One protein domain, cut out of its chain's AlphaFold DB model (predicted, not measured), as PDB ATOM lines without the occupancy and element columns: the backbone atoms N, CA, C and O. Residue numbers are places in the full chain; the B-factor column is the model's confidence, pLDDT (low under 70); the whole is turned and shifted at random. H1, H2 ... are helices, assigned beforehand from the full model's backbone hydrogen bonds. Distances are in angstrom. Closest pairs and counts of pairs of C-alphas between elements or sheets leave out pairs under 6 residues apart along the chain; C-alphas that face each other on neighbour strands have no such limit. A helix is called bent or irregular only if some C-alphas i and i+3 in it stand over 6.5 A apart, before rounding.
ATOM      1  N   GLU A 115     159.715  86.789 153.213       68.06
ATOM      2  CA  GLU A 115     159.064  85.913 154.191       68.06
ATOM      3  C   GLU A 115     158.989  84.462 153.696       68.06
ATOM      4  O   GLU A 115     159.345  83.538 154.426       68.06
ATOM      5  N   GLU A 116     158.577  84.246 152.442       70.25
ATOM      6  CA  GLU A 116     158.491  82.907 151.851       70.25
ATOM      7  C   GLU A 116     159.881  82.291 151.667       70.25
ATOM      8  O   GLU A 116     160.097  81.115 151.973       70.25
ATOM      9  N   PHE A 117     160.840  83.098 151.207       69.12
ATOM     10  CA  PHE A 117     162.237  82.705 151.089       69.12
ATOM     11  C   PHE A 117     162.789  82.254 152.446       69.12
ATOM     12  O   PHE A 117     163.328  81.152 152.557       69.12
ATOM     13  N   ALA A 118     162.568  83.040 153.502       69.25
ATOM     14  CA  ALA A 118     162.975  82.691 154.858       69.25
ATOM     15  C   ALA A 118     162.242  81.443 155.389       69.25
ATOM     16  O   ALA A 118     162.867  80.587 156.021       69.25
ATOM     17  N   ALA A 119     160.941  81.294 155.115       69.31
ATOM     18  CA  ALA A 119     160.147  80.133 155.524       69.31
ATOM     19  C   ALA A 119     160.638  78.823 154.884       69.31
ATOM     20  O   ALA A 119     160.589  77.769 155.519       69.31
ATOM     21  N   LYS A 120     161.173  78.891 153.661       70.69
ATOM     22  CA  LYS A 120     161.811  77.766 152.954       70.69
ATOM     23  C   LYS A 120     163.248  77.483 153.413       70.69
ATOM     24  O   LYS A 120     163.906  76.609 152.858       70.69
ATOM     25  N   GLY A 121     163.742  78.196 154.428       67.00
ATOM     26  CA  GLY A 121     165.115  78.067 154.918       67.00
ATOM     27  C   GLY A 121     166.144  78.825 154.076       67.00
ATOM     28  O   GLY A 121     167.341  78.587 154.231       67.00
ATOM     29  N   GLY A 122     165.695  79.730 153.202       68.19
ATOM     30  CA  GLY A 122     166.558  80.638 152.463       68.19
ATOM     31  C   GLY A 122     167.359  81.531 153.408       68.19
ATOM     32  O   GLY A 122     166.849  82.034 154.413       68.19
ATOM     33  N   VAL A 123     168.638  81.715 153.087       72.50
ATOM     34  CA  VAL A 123     169.551  82.589 153.826       72.50
ATOM     35  C   VAL A 123     169.847  83.793 152.949       72.50
ATOM     36  O   VAL A 123     170.270  83.637 151.806       72.50
ATOM     37  N   MET A 124     169.590  84.984 153.484       77.50
ATOM     38  CA  MET A 124     169.887  86.241 152.803       77.50
ATOM     39  C   MET A 124     171.377  86.312 152.471       77.50
ATOM     40  O   MET A 124     172.225  85.945 153.287       77.50
ATOM     41  N   GLN A 125     171.695  86.781 151.272       82.12
ATOM     42  CA  GLN A 125     173.056  87.100 150.884       82.12
ATOM     43  C   GLN A 125     173.370  88.507 151.381       82.12
ATOM     44  O   GLN A 125     172.619  89.442 151.112       82.12
ATOM     45  N   THR A 126     174.481  88.646 152.094       85.81
ATOM     46  CA  THR A 126     174.981  89.934 152.573       85.81
ATOM     47  C   THR A 126     176.385  90.150 152.027       85.81
ATOM     48  O   THR A 126     177.232  89.260 152.140       85.81
ATOM     49  N   ASP A 127     176.660  91.359 151.544       89.75
ATOM     50  CA  ASP A 127     178.005  91.909 151.407       89.75
ATOM     51  C   ASP A 127     178.299  92.917 152.543       89.75
ATOM     52  O   ASP A 127     177.953  94.099 152.450       89.75
ATOM     53  N   PRO A 128     178.970  92.484 153.629       88.62
ATOM     54  CA  PRO A 128     179.393  93.367 154.713       88.62
ATOM     55  C   PRO A 128     180.233  94.566 154.280       88.62
ATOM     56  O   PRO A 128     180.182  95.602 154.942       88.62
ATOM     57  N   SER A 129     181.041  94.426 153.224       91.81
ATOM     58  CA  SER A 129     181.918  95.508 152.768       91.81
ATOM     59  C   SER A 129     181.106  96.628 152.123       91.81
ATOM     60  O   SER A 129     181.330  97.797 152.426       91.81
ATOM     61  N   CYS A 130     180.054  96.276 151.377       94.44
ATOM     62  CA  CYS A 130     179.112  97.218 150.773       94.44
ATOM     63  C   CYS A 130     178.495  98.195 151.787       94.44
ATOM     64  O   CYS A 130     178.394  99.393 151.501       94.44
ATOM     65  N   PHE A 131     178.170  97.739 153.005       93.25
ATOM     66  CA  PHE A 131     177.635  98.616 154.055       93.25
ATOM     67  C   PHE A 131     178.561  99.780 154.409       93.25
ATOM     68  O   PHE A 131     178.074 100.851 154.774       93.25
ATOM     69  N   PHE A 132     179.875  99.582 154.323       92.56
ATOM     70  CA  PHE A 132     180.869 100.584 154.699       92.56
ATOM     71  C   PHE A 132     181.455 101.311 153.489       92.56
ATOM     72  O   PHE A 132     181.713 102.509 153.577       92.56
ATOM     73  N   ASP A 133     181.613 100.616 152.365       95.19
ATOM     74  CA  ASP A 133     182.258 101.157 151.171       95.19
ATOM     75  C   ASP A 133     181.279 101.943 150.292       95.19
ATOM     76  O   ASP A 133     181.645 102.974 149.729       95.19
ATOM     77  N   GLN A 134     180.027 101.482 150.182       96.81
ATOM     78  CA  GLN A 134     179.013 102.085 149.306       96.81
ATOM     79  C   GLN A 134     177.913 102.816 150.081       96.81
ATOM     80  O   GLN A 134     177.426 103.844 149.615       96.81
ATOM     81  N   CYS A 135     177.565 102.318 151.269       96.69
ATOM     82  CA  CYS A 135     176.566 102.913 152.163       96.69
ATOM     83  C   CYS A 135     177.178 103.484 153.451       96.69
ATOM     84  O   CYS A 135     176.496 103.596 154.470       96.69
ATOM     85  N   GLY A 136     178.476 103.814 153.443       95.75
ATOM     86  CA  GLY A 136     179.235 104.155 154.650       95.75
ATOM     87  C   GLY A 136     178.678 105.340 155.439       95.75
ATOM     88  O   GLY A 136     178.612 105.281 156.670       95.75
ATOM     89  N   ASP A 137     178.226 106.389 154.751       96.38
ATOM     90  CA  ASP A 137     177.651 107.572 155.395       96.38
ATOM     91  C   ASP A 137     176.318 107.247 156.078       96.38
ATOM     92  O   ASP A 137     176.113 107.594 157.246       96.38
ATOM     93  N   GLN A 138     175.443 106.511 155.389       95.81
ATOM     94  CA  GLN A 138     174.164 106.046 155.917       95.81
ATOM     95  C   GLN A 138     174.381 105.077 157.086       95.81
ATOM     96  O   GLN A 138     173.750 105.224 158.133       95.81
ATOM     97  N   SER A 139     175.319 104.131 156.962       93.81
ATOM     98  CA  SER A 139     175.670 103.170 158.017       93.81
ATOM     99  C   SER A 139     176.208 103.871 159.256       93.81
ATOM    100  O   SER A 139     175.770 103.592 160.370       93.81
ATOM    101  N   LYS A 140     177.103 104.850 159.088       92.50
ATOM    102  CA  LYS A 140     177.617 105.655 160.202       92.50
ATOM    103  C   LYS A 140     176.501 106.441 160.886       92.50
ATOM    104  O   LYS A 140     176.443 106.478 162.118       92.50
ATOM    105  N   ALA A 141     175.624 107.070 160.107       91.62
ATOM    106  CA  ALA A 141     174.501 107.828 160.645       91.62
ATOM    107  C   ALA A 141     173.497 106.926 161.382       91.62
ATOM    108  O   ALA A 141     172.979 107.316 162.427       91.62
ATOM    109  N   CYS A 142     173.273 105.709 160.883       89.94
ATOM    110  CA  CYS A 142     172.398 104.730 161.509       89.94
ATOM    111  C   CYS A 142     172.997 104.144 162.794       89.94
ATOM    112  O   CYS A 142     172.375 104.208 163.850       89.94
ATOM    113  N   PHE A 143     174.227 103.626 162.757       87.94
ATOM    114  CA  PHE A 143     174.823 102.910 163.897       87.94
ATOM    115  C   PHE A 143     175.156 103.821 165.085       87.94
ATOM    116  O   PHE A 143     175.396 103.342 166.191       87.94
ATOM    117  N   THR A 144     175.155 105.139 164.877       85.31
ATOM    118  CA  THR A 144     175.292 106.141 165.946       85.31
ATOM    119  C   THR A 144     173.950 106.700 166.429       85.31
ATOM    120  O   THR A 144     173.920 107.509 167.357       85.31
ATOM    121  N   ASN A 145     172.834 106.257 165.843       84.88
ATOM    122  CA  ASN A 145     171.482 106.630 166.235       84.88
ATOM    123  C   ASN A 145     170.794 105.451 166.957       84.88
ATOM    124  O   ASN A 145     170.581 104.409 166.334       84.88
ATOM    125  N   PRO A 146     170.394 105.596 168.237       84.06
ATOM    126  CA  PRO A 146     169.809 104.495 168.999       84.06
ATOM    127  C   PRO A 146     168.579 103.858 168.357       84.06
ATOM    128  O   PRO A 146     168.446 102.639 168.367       84.06
ATOM    129  N   SER A 147     167.700 104.658 167.756       83.81
ATOM    130  CA  SER A 147     166.499 104.123 167.116       83.81
ATOM    131  C   SER A 147     166.782 103.453 165.795       83.81
ATOM    132  O   SER A 147     166.159 102.444 165.499       83.81
ATOM    133  N   CYS A 148     167.725 103.966 165.009       88.62
ATOM    134  CA  CYS A 148     168.120 103.274 163.796       88.62
ATOM    135  C   CYS A 148     168.736 101.914 164.132       88.62
ATOM    136  O   CYS A 148     168.312 100.914 163.569       88.62
ATOM    137  N   LEU A 149     169.645 101.858 165.114       87.44
ATOM    138  CA  LEU A 149     170.257 100.600 165.542       87.44
ATOM    139  C   LEU A 149     169.216  99.618 166.113       87.44
ATOM    140  O   LEU A 149     169.208  98.455 165.729       87.44
ATOM    141  N   LYS A 150     168.273 100.072 166.949       86.88
ATOM    142  CA  LYS A 150     167.160  99.215 167.402       86.88
ATOM    143  C   LYS A 150     166.245  98.785 166.259       86.88
ATOM    144  O   LYS A 150     165.817  97.638 166.229       86.88
ATOM    145  N   GLY A 151     165.979  99.679 165.311       88.94
ATOM    146  CA  GLY A 151     165.171  99.414 164.127       88.94
ATOM    147  C   GLY A 151     165.779  98.329 163.249       88.94
ATOM    148  O   GLY A 151     165.113  97.333 162.986       88.94
ATOM    149  N   ILE A 152     167.052  98.458 162.861       88.81
ATOM    150  CA  ILE A 152     167.727  97.421 162.069       88.81
ATOM    151  C   ILE A 152     167.796  96.110 162.844       88.81
ATOM    152  O   ILE A 152     167.485  95.066 162.282       88.81
ATOM    153  N   THR A 153     168.108  96.132 164.138       86.19
ATOM    154  CA  THR A 153     168.168  94.905 164.930       86.19
ATOM    155  C   THR A 153     166.799  94.212 165.008       86.19
ATOM    156  O   THR A 153     166.697  93.009 164.773       86.19
ATOM    157  N   CYS A 154     165.730  94.978 165.226       86.94
ATOM    158  CA  CYS A 154     164.352  94.491 165.197       86.94
ATOM    159  C   CYS A 154     163.997  93.860 163.840       86.94
ATOM    160  O   CYS A 154     163.543  92.718 163.788       86.94
ATOM    161  N   LEU A 155     164.295  94.550 162.734       86.44
ATOM    162  CA  LEU A 155     164.044  94.057 161.374       86.44
ATOM    163  C   LEU A 155     164.853  92.796 161.040       86.44
ATOM    164  O   LEU A 155     164.326  91.868 160.425       86.44
ATOM    165  N   GLY A 156     166.112  92.735 161.480       82.06
ATOM    166  CA  GLY A 156     166.974  91.565 161.306       82.06
ATOM    167  C   GLY A 156     166.381  90.321 161.971       82.06
ATOM    168  O   GLY A 156     166.380  89.238 161.384       82.06
ATOM    169  N   ASN A 157     165.780  90.490 163.150       81.00
ATOM    170  CA  ASN A 157     165.073  89.417 163.843       81.00
ATOM    171  C   ASN A 157     163.740  89.028 163.163       81.00
ATOM    172  O   ASN A 157     163.361  87.853 163.204       81.00
ATOM    173  N   CYS A 158     163.056  89.965 162.493       78.56
ATOM    174  CA  CYS A 158     161.839  89.676 161.721       78.56
ATOM    175  C   CYS A 158     162.098  88.830 160.468       78.56
ATOM    176  O   CYS A 158     161.208  88.098 160.036       78.56
ATOM    177  N   ARG A 159     163.299  88.915 159.872       75.88
ATOM    178  CA  ARG A 159     163.675  88.195 158.636       75.88
ATOM    179  C   ARG A 159     162.650  88.352 157.500       75.88
ATOM    180  O   ARG A 159     162.323  87.388 156.816       75.88
ATOM    181  N   GLY A 160     162.130  89.565 157.332       74.50
ATOM    182  CA  GLY A 160     161.165  89.890 156.277       74.50
ATOM    183  C   GLY A 160     159.716  89.474 156.553       74.50
ATOM    184  O   GLY A 160     158.886  89.631 155.665       74.50
ATOM    185  N   GLU A 161     159.389  88.966 157.749       79.00
ATOM    186  CA  GLU A 161     157.987  88.801 158.157       79.00
ATOM    187  C   GLU A 161     157.325  90.178 158.300       79.00
ATOM    188  O   GLU A 161     157.812  91.046 159.033       79.00
ATOM    189  N   GLN A 162     156.236  90.379 157.561       79.69
ATOM    190  CA  GLN A 162     155.664  91.700 157.302       79.69
ATOM    191  C   GLN A 162     155.043  92.348 158.540       79.69
ATOM    192  O   GLN A 162     155.278  93.527 158.802       79.69
ATOM    193  N   LEU A 163     154.274  91.598 159.335       79.69
ATOM    194  CA  LEU A 163     153.610  92.156 160.515       79.69
ATOM    195  C   LEU A 163     154.636  92.588 161.570       79.69
ATOM    196  O   LEU A 163     154.515  93.672 162.147       79.69
ATOM    197  N   CYS A 164     155.669  91.774 161.775       83.00
ATOM    198  CA  CYS A 164     156.826  92.059 162.612       83.00
ATOM    199  C   CYS A 164     157.577  93.296 162.112       83.00
ATOM    200  O   CYS A 164     157.826  94.220 162.890       83.00
ATOM    201  N   ALA A 165     157.879  93.364 160.810       85.56
ATOM    202  CA  ALA A 165     158.588  94.494 160.222       85.56
ATOM    203  C   ALA A 165     157.809  95.808 160.392       85.56
ATOM    204  O   ALA A 165     158.374  96.796 160.860       85.56
ATOM    205  N   THR A 166     156.500  95.811 160.122       85.94
ATOM    206  CA  THR A 166     155.643  96.991 160.312       85.94
ATOM    207  C   THR A 166     155.625  97.465 161.765       85.94
ATOM    208  O   THR A 166     155.652  98.670 162.013       85.94
ATOM    209  N   GLN A 167     155.644  96.558 162.748       85.62
ATOM    210  CA  GLN A 167     155.778  96.946 164.158       85.62
ATOM    211  C   GLN A 167     157.145  97.574 164.458       85.62
ATOM    212  O   GLN A 167     157.203  98.614 165.120       85.62
ATOM    213  N   CYS A 168     158.237  96.999 163.940       87.75
ATOM    214  CA  CYS A 168     159.575  97.578 164.077       87.75
ATOM    215  C   CYS A 168     159.638  98.988 163.483       87.75
ATOM    216  O   CYS A 168     160.176  99.898 164.112       87.75
ATOM    217  N   PHE A 169     159.053  99.192 162.303       87.56
ATOM    218  CA  PHE A 169     158.999 100.498 161.661       87.56
ATOM    219  C   PHE A 169     158.130 101.496 162.419       87.56
ATOM    220  O   PHE A 169     158.549 102.631 162.640       87.56
ATOM    221  N   ALA A 170     156.958 101.076 162.888       87.00
ATOM    222  CA  ALA A 170     156.078 101.938 163.659       87.00
ATOM    223  C   ALA A 170     156.746 102.420 164.960       87.00
ATOM    224  O   ALA A 170     156.612 103.587 165.337       87.00
ATOM    225  N   ARG A 171     157.509 101.542 165.622       84.56
ATOM    226  CA  ARG A 171     158.194 101.839 166.886       84.56
ATOM    227  C   ARG A 171     159.512 102.597 166.700       84.56
ATOM    228  O   ARG A 171     159.756 103.565 167.417       84.56
ATOM    229  N   PHE A 172     160.361 102.162 165.770       86.44
ATOM    230  CA  PHE A 172     161.756 102.609 165.634       86.44
ATOM    231  C   PHE A 172     162.062 103.344 164.323       86.44
ATOM    232  O   PHE A 172     163.217 103.705 164.069       86.44
ATOM    233  N   GLY A 173     161.046 103.572 163.489       85.94
ATOM    234  CA  GLY A 173     161.153 104.314 162.240       85.94
ATOM    235  C   GLY A 173     161.905 105.628 162.420       85.94
ATOM    236  O   GLY A 173     161.751 106.349 163.405       85.94
ATOM    237  N   SER A 174     162.785 105.943 161.483       84.69
ATOM    238  CA  SER A 174     163.484 107.222 161.476       84.69
ATOM    239  C   SER A 174     163.987 107.510 160.074       84.69
ATOM    240  O   SER A 174     164.204 106.590 159.291       84.69
ATOM    241  N   GLU A 175     164.238 108.782 159.776       86.69
ATOM    242  CA  GLU A 175     164.879 109.177 158.520       86.69
ATOM    243  C   GLU A 175     166.197 108.412 158.311       86.69
ATOM    244  O   GLU A 175     166.446 107.902 157.231       86.69
ATOM    245  N   LYS A 176     166.993 108.214 159.372       90.06
ATOM    246  CA  LYS A 176     168.267 107.479 159.290       90.06
ATOM    247  C   LYS A 176     168.099 105.991 159.018       90.06
ATOM    248  O   LYS A 176     168.930 105.423 158.317       90.06
ATOM    249  N   LEU A 177     167.030 105.381 159.527       90.38
ATOM    250  CA  LEU A 177     166.676 104.008 159.177       90.38
ATOM    251  C   LEU A 177     166.241 103.914 157.715       90.38
ATOM    252  O   LEU A 177     166.727 103.046 156.999       90.38
ATOM    253  N   ASN A 178     165.398 104.842 157.262       90.00
ATOM    254  CA  ASN A 178     164.938 104.883 155.877       90.00
ATOM    255  C   ASN A 178     166.106 105.095 154.903       90.00
ATOM    256  O   ASN A 178     166.190 104.379 153.909       90.00
ATOM    257  N   ASP A 179     167.014 106.032 155.192       92.31
ATOM    258  CA  ASP A 179     168.213 106.311 154.388       92.31
ATOM    259  C   ASP A 179     169.107 105.068 154.291       92.31
ATOM    260  O   ASP A 179     169.599 104.719 153.217       92.31
ATOM    261  N   TRP A 180     169.302 104.382 155.422       93.75
ATOM    262  CA  TRP A 180     170.113 103.175 155.473       93.75
ATOM    263  C   TRP A 180     169.498 102.041 154.659       93.75
ATOM    264  O   TRP A 180     170.182 101.504 153.797       93.75
ATOM    265  N   LEU A 181     168.213 101.733 154.863       92.06
ATOM    266  CA  LEU A 181     167.506 100.686 154.116       92.06
ATOM    267  C   LEU A 181     167.427 101.001 152.620       92.06
ATOM    268  O   LEU A 181     167.637 100.110 151.804       92.06
ATOM    269  N   SER A 182     167.212 102.268 152.257       92.19
ATOM    270  CA  SER A 182     167.247 102.707 150.856       92.19
ATOM    271  C   SER A 182     168.590 102.373 150.215       92.19
ATOM    272  O   SER A 182     168.642 101.794 149.139       92.19
ATOM    273  N   CYS A 183     169.696 102.689 150.888       94.69
ATOM    274  CA  CYS A 183     171.010 102.405 150.331       94.69
ATOM    275  C   CYS A 183     171.298 100.897 150.289       94.69
ATOM    276  O   CYS A 183     171.724 100.374 149.260       94.69
ATOM    277  N   THR A 184     171.080 100.192 151.402       92.31
ATOM    278  CA  THR A 184     171.556  98.814 151.578       92.31
ATOM    279  C   THR A 184     170.666  97.758 150.943       92.31
ATOM    280  O   THR A 184     171.187  96.709 150.572       92.31
ATOM    281  N   LEU A 185     169.364  98.012 150.816       87.69
ATOM    282  CA  LEU A 185     168.422  97.095 150.177       87.69
ATOM    283  C   LEU A 185     168.124  97.528 148.746       87.69
ATOM    284  O   LEU A 185     168.210  96.703 147.848       87.69
ATOM    285  N   GLU A 186     167.847  98.815 148.518       87.94
ATOM    286  CA  GLU A 186     167.362  99.266 147.211       87.94
ATOM    287  C   GLU A 186     168.479  99.630 146.230       87.94
ATOM    288  O   GLU A 186     168.569  99.089 145.134       87.94
ATOM    289  N   GLU A 187     169.341 100.569 146.610       92.00
ATOM    290  CA  GLU A 187     170.250 101.216 145.659       92.00
ATOM    291  C   GLU A 187     171.521 100.410 145.387       92.00
ATOM    292  O   GLU A 187     172.073 100.474 144.285       92.00
ATOM    293  N   LYS A 188     172.039  99.729 146.416       94.19
ATOM    294  CA  LYS A 188     173.308  98.988 146.366       94.19
ATOM    295  C   LYS A 188     173.146  97.489 146.540       94.19
ATOM    296  O   LYS A 188     174.136  96.786 146.364       94.19
ATOM    297  N   GLU A 189     171.946  97.030 146.905       90.31
ATOM    298  CA  GLU A 189     171.628  95.614 147.123       90.31
ATOM    299  C   GLU A 189     172.688  94.903 147.993       90.31
ATOM    300  O   GLU A 189     173.033  93.742 147.776       90.31
ATOM    301  N   CYS A 190     173.231  95.607 148.999       91.31
ATOM    302  CA  CYS A 190     174.197  95.050 149.949       91.31
ATOM    303  C   CYS A 190     173.623  93.829 150.685       91.31
ATOM    304  O   CYS A 190     174.377  92.996 151.188       91.31
ATOM    305  N   VAL A 191     172.293  93.748 150.789       86.25
ATOM    306  CA  VAL A 191     171.554  92.583 151.270       86.25
ATOM    307  C   VAL A 191     170.487  92.212 150.250       86.25
ATOM    308  O   VAL A 191     169.675  93.048 149.871       86.25
ATOM    309  N   THR A 192     170.463  90.948 149.836       82.88
ATOM    310  CA  THR A 192     169.551  90.440 148.802       82.88
ATOM    311  C   THR A 192     169.174  88.981 149.068       82.88
ATOM    312  O   THR A 192     169.894  88.254 149.751       82.88
ATOM    313  N   THR A 193     168.054  88.504 148.520       74.38
ATOM    314  CA  THR A 193     167.781  87.053 148.451       74.38
ATOM    315  C   THR A 193     168.709  86.343 147.462       74.38
ATOM    316  O   THR A 193     168.846  85.122 147.513       74.38
ATOM    317  N   GLY A 194     169.314  87.084 146.522       73.38
ATOM    318  CA  GLY A 194     169.984  86.524 145.347       73.38
ATOM    319  C   GLY A 194     169.022  85.874 144.345       73.38
ATOM    320  O   GLY A 194     169.465  85.267 143.371       73.38
ATOM    321  N   VAL A 195     167.709  85.991 144.571       70.81
ATOM    322  CA  VAL A 195     166.653  85.473 143.703       70.81
ATOM    323  C   VAL A 195     165.973  86.661 143.047       70.81
ATOM    324  O   VAL A 195     165.326  87.466 143.717       70.81
ATOM    325  N   LYS A 196     166.096  86.762 141.723       73.62
ATOM    326  CA  LYS A 196     165.344  87.758 140.965       73.62
ATOM    327  C   LYS A 196     163.861  87.408 141.029       73.62
ATOM    328  O   LYS A 196     163.473  86.295 140.675       73.62
ATOM    329  N   GLN A 197     163.048  88.364 141.454       72.12
ATOM    330  CA  GLN A 197     161.605  88.190 141.486       72.12
ATOM    331  C   GLN A 197     161.015  88.345 140.083       72.12
ATOM    332  O   GLN A 197     161.419  89.222 139.317       72.12
ATOM    333  N   LYS A 393     166.165 108.825 174.794       63.50
ATOM    334  CA  LYS A 393     165.751 108.034 175.964       63.50
ATOM    335  C   LYS A 393     165.986 106.543 175.747       63.50
ATOM    336  O   LYS A 393     166.251 105.830 176.716       63.50
ATOM    337  N   GLU A 394     165.908 106.086 174.500       67.44
ATOM    338  CA  GLU A 394     166.233 104.718 174.112       67.44
ATOM    339  C   GLU A 394     167.735 104.468 174.285       67.44
ATOM    340  O   GLU A 394     168.574 104.923 173.508       67.44
ATOM    341  N   LYS A 395     168.098 103.750 175.350       68.19
ATOM    342  CA  LYS A 395     169.486 103.343 175.572       68.19
ATOM    343  C   LYS A 395     169.821 102.173 174.660       68.19
ATOM    344  O   LYS A 395     169.059 101.211 174.586       68.19
ATOM    345  N   LEU A 396     170.977 102.272 174.011       72.56
ATOM    346  CA  LEU A 396     171.606 101.145 173.340       72.56
ATOM    347  C   LEU A 396     172.065 100.135 174.380       72.56
ATOM    348  O   LEU A 396     172.806 100.481 175.304       72.56
ATOM    349  N   GLU A 397     171.645  98.892 174.209       77.50
ATOM    350  CA  GLU A 397     172.125  97.786 175.015       77.50
ATOM    351  C   GLU A 397     173.171  96.985 174.240       77.50
ATOM    352  O   GLU A 397     173.167  96.922 173.011       77.50
ATOM    353  N   TRP A 398     174.083  96.330 174.961       73.62
ATOM    354  CA  TRP A 398     175.103  95.487 174.328       73.62
ATOM    355  C   TRP A 398     174.491  94.380 173.463       73.62
ATOM    356  O   TRP A 398     175.080  94.022 172.445       73.62
ATOM    357  N   LYS A 399     173.303  93.878 173.829       75.50
ATOM    358  CA  LYS A 399     172.567  92.897 173.022       75.50
ATOM    359  C   LYS A 399     172.240  93.430 171.624       75.50
ATOM    360  O   LYS A 399     172.417  92.693 170.666       75.50
ATOM    361  N   ASP A 400     171.887  94.710 171.494       75.06
ATOM    362  CA  ASP A 400     171.477  95.300 170.214       75.06
ATOM    363  C   ASP A 400     172.660  95.340 169.228       75.06
ATOM    364  O   ASP A 400     172.493  95.120 168.030       75.06
ATOM    365  N   VAL A 401     173.877  95.541 169.752       72.38
ATOM    366  CA  VAL A 401     175.136  95.484 168.990       72.38
ATOM    367  C   VAL A 401     175.486  94.050 168.587       72.38
ATOM    368  O   VAL A 401     175.990  93.828 167.488       72.38
ATOM    369  N   PHE A 402     175.234  93.063 169.450       70.56
ATOM    370  CA  PHE A 402     175.448  91.657 169.100       70.56
ATOM    371  C   PHE A 402     174.436  91.169 168.068       70.56
ATOM    372  O   PHE A 402     174.809  90.442 167.154       70.56
ATOM    373  N   GLU A 403     173.180  91.579 168.168       75.94
ATOM    374  CA  GLU A 403     172.136  91.175 167.228       75.94
ATOM    375  C   GLU A 403     172.300  91.820 165.843       75.94
ATOM    376  O   GLU A 403     171.878  91.243 164.842       75.94
ATOM    377  N   LEU A 404     173.055  92.923 165.740       78.56
ATOM    378  CA  LEU A 404     173.515  93.466 164.459       78.56
ATOM    379  C   LEU A 404     174.291  92.430 163.619       78.56
ATOM    380  O   LEU A 404     174.345  92.536 162.395       78.56
ATOM    381  N   THR A 405     174.868  91.400 164.251       78.00
ATOM    382  CA  THR A 405     175.542  90.310 163.530       78.00
ATOM    383  C   THR A 405     174.629  89.562 162.564       78.00
ATOM    384  O   THR A 405     175.157  89.055 161.582       78.00
ATOM    385  N   GLU A 406     173.301  89.560 162.741       75.81
ATOM    386  CA  GLU A 406     172.383  88.965 161.755       75.81
ATOM    387  C   GLU A 406     172.406  89.694 160.415       75.81
ATOM    388  O   GLU A 406     172.250  89.053 159.382       75.81
ATOM    389  N   TRP A 407     172.666  91.002 160.393       77.19
ATOM    390  CA  TRP A 407     172.804  91.728 159.131       77.19
ATOM    391  C   TRP A 407     174.098  91.376 158.411       77.19
ATOM    392  O   TRP A 407     174.107  91.298 157.191       77.19
ATOM    393  N   PHE A 408     175.177  91.120 159.155       81.38
ATOM    394  CA  PHE A 408     176.488  90.759 158.605       81.38
ATOM    395  C   PHE A 408     176.639  89.267 158.293       81.38
ATOM    396  O   PHE A 408     177.445  88.885 157.445       81.38
ATOM    397  N   ARG A 409     175.926  88.419 159.036       79.81
ATOM    398  CA  ARG A 409     175.935  86.958 158.955       79.81
ATOM    399  C   ARG A 409     174.524  86.432 159.251       79.81
ATOM    400  O   ARG A 409     174.272  85.965 160.368       79.81
TER     401      ARG A 409
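AT A GLANCE: This is residues 115 to 197 and 393 to 409 of the 424 residues of the protein "Hypothetical protein" of Pseudo-nitzschia australis (UniProt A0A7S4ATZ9). A helical hairpin, H4 and H5, has H4 as its core member: H7 and H8 pack on the side of H4 away from H5, and H6, with H3 packed on it, meets residues 147 to 152 of H4 with its residues 176 to 177 alone and runs off from there at a steep tilt of 45 degrees. H2 lies beyond H3, and the small H1 lies off at the end of its link. The printed part has 100 residues with eight named helices, H1 to H8 in order, and no named strand; the class is all helix. It is compact, with a radius of gyration of the C-alphas of 12.9 A and spans of 39 by 30 by 22 A.

IN THESE COORDINATES: H1 is residues 115 to 119, from C-alpha 115 at (159.064, 85.913, 154.191). H2 is residues 128 to 133 and H3 136 to 143. H4, residues 146 to 158, is 18.3 A long from C-alpha 146 at (169.809, 104.495, 168.999). H5, 162 to 172, measures 15.0 A and H6, 175 to 187, 16.1 A. H6 is irregular, but only just: C-alphas 184 and 187 are 6.52 A apart. H7 is residues 398 to 403; H8, 405 to 408, ends at C-alpha 408 at (176.488, 90.759, 158.605).

HOW THE PARTS SIT: The hub H4 touches H5 at a shallow tilt of 10 degrees, opposite ways, with C-alphas of Gly 151 and Phe 172 closest at 4.9 A. H4 touches H7 at 41 degrees, a steep tilt, with C-alphas of Thr 153 and Glu 403 closest at 5.9 A. Residues 176 to 177 of H6 touch H4, C-alphas of Cys 148 and Leu 177 being closest at 4.9 A. H3 touches H6, closest at C-alphas of Gln 138 and Trp 180, 5.0 A. H1 touches no helix. Every O i to N i+4 pair is within hydrogen-bond range in H1, H3, H4, H5 and H7; H2 has 1 of 2, H6 8 of 9, and H8 is too short for one.

THE WHOLE: Residues 198 to 392 are not printed; C-alphas 197 and 393 are 40.0 A apart across this cut. No link printed whole is long. Mean pLDDT of the printed part is 83.2, with nine residues under 70, among them 393 to 395.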